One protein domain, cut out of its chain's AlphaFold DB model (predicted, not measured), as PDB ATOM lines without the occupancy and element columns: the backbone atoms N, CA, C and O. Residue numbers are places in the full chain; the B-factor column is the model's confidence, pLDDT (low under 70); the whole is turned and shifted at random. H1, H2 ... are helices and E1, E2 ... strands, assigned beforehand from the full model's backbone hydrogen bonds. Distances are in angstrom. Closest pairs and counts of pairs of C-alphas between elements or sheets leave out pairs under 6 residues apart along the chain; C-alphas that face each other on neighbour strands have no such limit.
ATOM      1  N   ALA A 263     374.413 498.158 891.466       94.81
ATOM      2  CA  ALA A 263     375.837 497.908 891.677       94.81
ATOM      3  C   ALA A 263     376.564 499.116 892.268       94.81
ATOM      4  O   ALA A 263     376.317 500.256 891.879       94.81
ATOM      5  N   PHE A 264     377.520 498.838 893.153       95.44
ATOM      6  CA  PHE A 264     378.443 499.821 893.716       95.44
ATOM      7  C   PHE A 264     379.733 499.855 892.892       95.44
ATOM      8  O   PHE A 264     380.419 498.838 892.806       95.44
ATOM      9  N   ILE A 265     380.069 501.010 892.315       93.56
ATOM     10  CA  ILE A 265     381.266 501.222 891.485       93.56
ATOM     11  C   ILE A 265     382.395 501.772 892.360       93.56
ATOM     12  O   ILE A 265     382.244 502.841 892.963       93.56
ATOM     13  N   HIS A 266     383.535 501.078 892.433       94.06
ATOM     14  CA  HIS A 266     384.653 501.508 893.278       94.06
ATOM     15  C   HIS A 266     385.519 502.599 892.632       94.06
ATOM     16  O   HIS A 266     385.679 502.666 891.416       94.06
ATOM     17  N   ALA A 267     386.145 503.430 893.469       82.75
ATOM     18  CA  ALA A 267     387.004 504.535 893.022       82.75
ATOM     19  C   ALA A 267     388.375 504.092 892.509       82.75
ATOM     20  O   ALA A 267     388.939 504.704 891.606       82.75
ATOM     21  N   ILE A 268     388.923 503.044 893.117       79.00
ATOM     22  CA  ILE A 268     390.306 502.612 892.895       79.00
ATOM     23  C   ILE A 268     390.404 501.718 891.650       79.00
ATOM     24  O   ILE A 268     391.455 501.633 891.021       79.00
ATOM     25  N   GLN A 269     389.300 501.072 891.268       76.50
ATOM     26  CA  GLN A 269     389.231 500.137 890.151       76.50
ATOM     27  C   GLN A 269     387.898 500.325 889.416       76.50
ATOM     28  O   GLN A 269     386.891 499.761 889.837       76.50
ATOM     29  N   PRO A 270     387.864 501.091 888.310       61.91
ATOM     30  CA  PRO A 270     386.626 501.357 887.576       61.91
ATOM     31  C   PRO A 270     386.003 500.097 886.949       61.91
ATOM     32  O   PRO A 270     384.831 500.117 886.588       61.91
ATOM     33  N   SER A 271     386.760 499.000 886.837       73.94
ATOM     34  CA  SER A 271     386.266 497.691 886.397       73.94
ATOM     35  C   SER A 271     385.722 496.814 887.528       73.94
ATOM     36  O   SER A 271     385.124 495.780 887.236       73.94
ATOM     37  N   SER A 272     385.913 497.180 888.802       83.69
ATOM     38  CA  SER A 272     385.363 496.417 889.919       83.69
ATOM     39  C   SER A 272     384.076 497.073 890.411       83.69
ATOM     40  O   SER A 272     384.063 498.191 890.932       83.69
ATOM     41  N   ALA A 273     382.968 496.361 890.228       92.38
ATOM     42  CA  ALA A 273     381.665 496.751 890.734       92.38
ATOM     43  C   ALA A 273     381.029 495.569 891.466       92.38
ATOM     44  O   ALA A 273     381.070 494.438 890.984       92.38
ATOM     45  N   HIS A 274     380.442 495.827 892.634       95.25
ATOM     46  CA  HIS A 274     379.730 494.802 893.395       95.25
ATOM     47  C   HIS A 274     378.226 494.942 893.199       95.25
ATOM     48  O   HIS A 274     377.620 495.922 893.638       95.25
ATOM     49  N   PHE A 275     377.634 493.938 892.555       94.50
ATOM     50  CA  PHE A 275     376.199 493.831 892.331       94.50
ATOM     51  C   PHE A 275     375.549 493.019 893.448       94.50
ATOM     52  O   PHE A 275     375.489 491.794 893.393       94.50
ATOM     53  N   ILE A 276     375.125 493.710 894.504       94.44
ATOM     54  CA  ILE A 276     374.750 493.058 895.768       94.44
ATOM     55  C   ILE A 276     373.407 493.518 896.334       94.44
ATOM     56  O   ILE A 276     372.895 492.886 897.258       94.44
ATOM     57  N   CYS A 277     372.820 494.612 895.832       96.00
ATOM     58  CA  CYS A 277     371.686 495.241 896.509       96.00
ATOM     59  C   CYS A 277     370.490 495.559 895.612       96.00
ATOM     60  O   CYS A 277     370.613 495.751 894.402       96.00
ATOM     61  N   CYS A 278     369.313 495.592 896.236       96.38
ATOM     62  CA  CYS A 278     368.099 496.147 895.652       96.38
ATOM     63  C   CYS A 278     368.075 497.677 895.804       96.38
ATOM     64  O   CYS A 278     368.841 498.252 896.580       96.38
ATOM     65  N   GLU A 279     367.143 498.332 895.117       95.44
ATOM     66  CA  GLU A 279     366.980 499.792 895.121       95.44
ATOM     67  C   GLU A 279     366.771 500.384 896.520       95.44
ATOM     68  O   GLU A 279     367.428 501.353 896.899       95.44
ATOM     69  N   SER A 280     365.913 499.769 897.342       96.38
ATOM     70  CA  SER A 280     365.656 500.277 898.693       96.38
ATOM     71  C   SER A 280     366.897 500.216 899.585       96.38
ATOM     72  O   SER A 280     367.153 501.148 900.342       96.38
ATOM     73  N   CYS A 281     367.695 499.152 899.473       96.25
ATOM     74  CA  CYS A 281     368.926 499.020 900.248       96.25
ATOM     75  C   CYS A 281     370.045 499.918 899.710       96.25
ATOM     76  O   CYS A 281     370.824 500.438 900.506       96.25
ATOM     77  N   ALA A 282     370.109 500.142 898.395       94.50
ATOM     78  CA  ALA A 282     371.029 501.102 897.790       94.50
ATOM     79  C   ALA A 282     370.811 502.516 898.351       94.50
ATOM     80  O   ALA A 282     371.766 503.164 898.767       94.50
ATOM     81  N   ASN A 283     369.548 502.953 898.430       92.31
ATOM     82  CA  ASN A 283     369.178 504.292 898.897       92.31
ATOM     83  C   ASN A 283     369.404 504.500 900.401       92.31
ATOM     84  O   ASN A 283     369.706 505.609 900.832       92.31
ATOM     85  N   GLN A 284     369.260 503.446 901.206       93.62
ATOM     86  CA  GLN A 284     369.529 503.503 902.648       93.62
ATOM     87  C   GLN A 284     371.023 503.409 902.975       93.62
ATOM     88  O   GLN A 284     371.453 503.804 904.058       93.62
ATOM     89  N   CYS A 285     371.825 502.865 902.061       89.50
ATOM     90  CA  CYS A 285     373.243 502.691 902.288       89.50
ATOM     91  C   CYS A 285     373.972 504.031 902.156       89.50
ATOM     92  O   CYS A 285     374.015 504.626 901.081       89.50
ATOM     93  N   ASN A 286     374.621 504.483 903.231       89.81
ATOM     94  CA  ASN A 286     375.493 505.656 903.187       89.81
ATOM     95  C   ASN A 286     376.869 505.305 902.587       89.81
ATOM     96  O   ASN A 286     377.915 505.442 903.226       89.81
ATOM     97  N   TYR A 287     376.868 504.814 901.345       89.38
ATOM     98  CA  TYR A 287     378.056 504.312 900.647       89.38
ATOM     99  C   TYR A 287     379.151 505.370 900.490       89.38
ATOM    100  O   TYR A 287     380.330 505.025 900.405       89.38
ATOM    101  N   ALA A 288     378.776 506.652 900.493       80.31
ATOM    102  CA  ALA A 288     379.715 507.761 900.454       80.31
ATOM    103  C   ALA A 288     380.624 507.773 901.690       80.31
ATOM    104  O   ALA A 288     381.801 508.095 901.570       80.31
ATOM    105  N   THR A 289     380.130 507.394 902.872       85.06
ATOM    106  CA  THR A 289     380.940 507.367 904.100       85.06
ATOM    107  C   THR A 289     381.439 505.971 904.450       85.06
ATOM    108  O   THR A 289     382.575 505.831 904.882       85.06
ATOM    109  N   SER A 290     380.615 504.933 904.277       89.38
ATOM    110  CA  SER A 290     380.938 503.572 904.733       89.38
ATOM    111  C   SER A 290     381.559 502.670 903.664       89.38
ATOM    112  O   SER A 290     381.902 501.525 903.967       89.38
ATOM    113  N   GLY A 291     381.649 503.147 902.419       92.06
ATOM    114  CA  GLY A 291     382.082 502.351 901.274       92.06
ATOM    115  C   GLY A 291     381.073 501.271 900.872       92.06
ATOM    116  O   GLY A 291     379.925 501.251 901.325       92.06
ATOM    117  N   CYS A 292     381.510 500.367 899.993       95.06
ATOM    118  CA  CYS A 292     380.702 499.255 899.499       95.06
ATOM    119  C   CYS A 292     380.335 498.302 900.654       95.06
ATOM    120  O   CYS A 292     381.229 497.891 901.394       95.06
ATOM    121  N   PRO A 293     379.068 497.875 900.801       93.88
ATOM    122  CA  PRO A 293     378.670 496.951 901.868       93.88
ATOM    123  C   PRO A 293     379.417 495.612 901.878       93.88
ATOM    124  O   PRO A 293     379.595 495.042 902.951       93.88
ATOM    125  N   LEU A 294     379.873 495.130 900.713       94.06
ATOM    126  CA  LEU A 294     380.567 493.845 900.597       94.06
ATOM    127  C   LEU A 294     382.048 493.936 900.982       94.06
ATOM    128  O   LEU A 294     382.529 493.145 901.785       94.06
ATOM    129  N   CYS A 295     382.783 494.894 900.414       93.69
ATOM    130  CA  CYS A 295     384.247 494.953 900.525       93.69
ATOM    131  C   CYS A 295     384.780 496.195 901.251       93.69
ATOM    132  O   CYS A 295     385.991 496.346 901.382       93.69
ATOM    133  N   ARG A 296     383.898 497.111 901.673       93.44
ATOM    134  CA  ARG A 296     384.214 498.399 902.324       93.44
ATOM    135  C   ARG A 296     385.086 499.355 901.508       93.44
ATOM    136  O   ARG A 296     385.457 500.412 902.008       93.44
ATOM    137  N   LEU A 297     385.366 499.041 900.242       93.50
ATOM    138  CA  LEU A 297     386.123 499.929 899.363       93.50
ATOM    139  C   LEU A 297     385.338 501.219 899.066       93.50
ATOM    140  O   LEU A 297     384.103 501.175 898.988       93.50
ATOM    141  N   PRO A 298     386.030 502.355 898.848       92.56
ATOM    142  CA  PRO A 298     385.390 503.618 898.496       92.56
ATOM    143  C   PRO A 298     384.561 503.502 897.214       92.56
ATOM    144  O   PRO A 298     385.063 503.056 896.177       92.56
ATOM    145  N   VAL A 299     383.302 503.929 897.287       93.88
ATOM    146  CA  VAL A 299     382.344 503.899 896.176       93.88
ATOM    147  C   VAL A 299     382.215 505.293 895.576       93.88
ATOM    148  O   VAL A 299     382.013 506.266 896.299       93.88
ATOM    149  N   VAL A 300     382.310 505.387 894.250       92.25
ATOM    150  CA  VAL A 300     382.120 506.643 893.501       92.25
ATOM    151  C   VAL A 300     380.658 506.852 893.155       92.25
ATOM    152  O   VAL A 300     380.157 507.971 893.229       92.25
ATOM    153  N   ALA A 301     379.988 505.778 892.749       92.19
ATOM    154  CA  ALA A 301     378.618 505.824 892.279       92.19
ATOM    155  C   ALA A 301     377.914 504.491 892.524       92.19
ATOM    156  O   ALA A 301     378.545 503.431 892.577       92.19
ATOM    157  N   VAL A 302     376.593 504.563 892.624       93.50
ATOM    158  CA  VAL A 302     375.708 503.404 892.576       93.50
ATOM    159  C   VAL A 302     374.898 503.503 891.291       93.50
ATOM    160  O   VAL A 302     374.313 504.549 891.021       93.50
ATOM    161  N   THR A 303     374.893 502.442 890.486       93.19
ATOM    162  CA  THR A 303     374.164 502.406 889.211       93.19
ATOM    163  C   THR A 303     373.107 501.316 889.222       93.19
ATOM    164  O   THR A 303     373.337 500.226 889.750       93.19
ATOM    165  N   LYS A 304     371.964 501.602 888.599       93.75
ATOM    166  CA  LYS A 304     370.952 500.601 888.261       93.75
ATOM    167  C   LYS A 304     371.439 499.815 887.039       93.75
ATOM    168  O   LYS A 304     371.942 500.424 886.098       93.75
ATOM    169  N   ILE A 305     371.369 498.485 887.094       84.25
ATOM    170  CA  ILE A 305     371.845 497.593 886.013       84.25
ATOM    171  C   ILE A 305     370.688 497.026 885.178       84.25
ATOM    172  O   ILE A 305     370.901 496.640 884.032       84.25
TER     173      ILE A 305
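AT A GLANCE: This is residues 263 to 305 of the 306 residues of an uncharacterized protein of Oikopleura dioica (UniProt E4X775). A small antiparallel sheet, ordered E2 - E1 - E3, lets the chain swing out through two short helices, H1 and H2, that graze it, then loop back through residues 291 to 298. The printed part has 43 residues, with E1, E2, H1, H2, E3 in order, class mixed. It is compact, radius of gyration of the C-alphas 9.0 A, spanning 25 by 22 by 14 A.

HOW THE PARTS SIT: E1, residues 263 to 266, forms a hairpin with E2, residues 273 to 277; N 264 and O 274 are within hydrogen-bond range, 3.0 A. E3, residues 299 to 304, is antiparallel to E1, with N 263 and O 303 at 2.9 A. H1, residues 279 to 284, and H2, residues 287 to 290, are apart; each only grazes the sheet. The closest C-alphas of H1 and E3, Ala 282 and Val 302, are 7.4 A apart; of H2 and E3, Tyr 287 and Val 299, 6.2 A. E2, H1, H2, E3 make a split strand-helix-strand unit, E1 between its strands, crossover right-handed. In H1 every O i to N i+4 pair is within range; H2 is too short for one.

IN THESE COORDINATES: E1 begins at C-alpha 263 (375.837, 497.908, 891.677); E3, 14.3 A long, ends at C-alpha 304 (370.952, 500.601, 888.261).

THE WHOLE: The printed part has no cut and no long link; residue 270 is under 70 pLDDT.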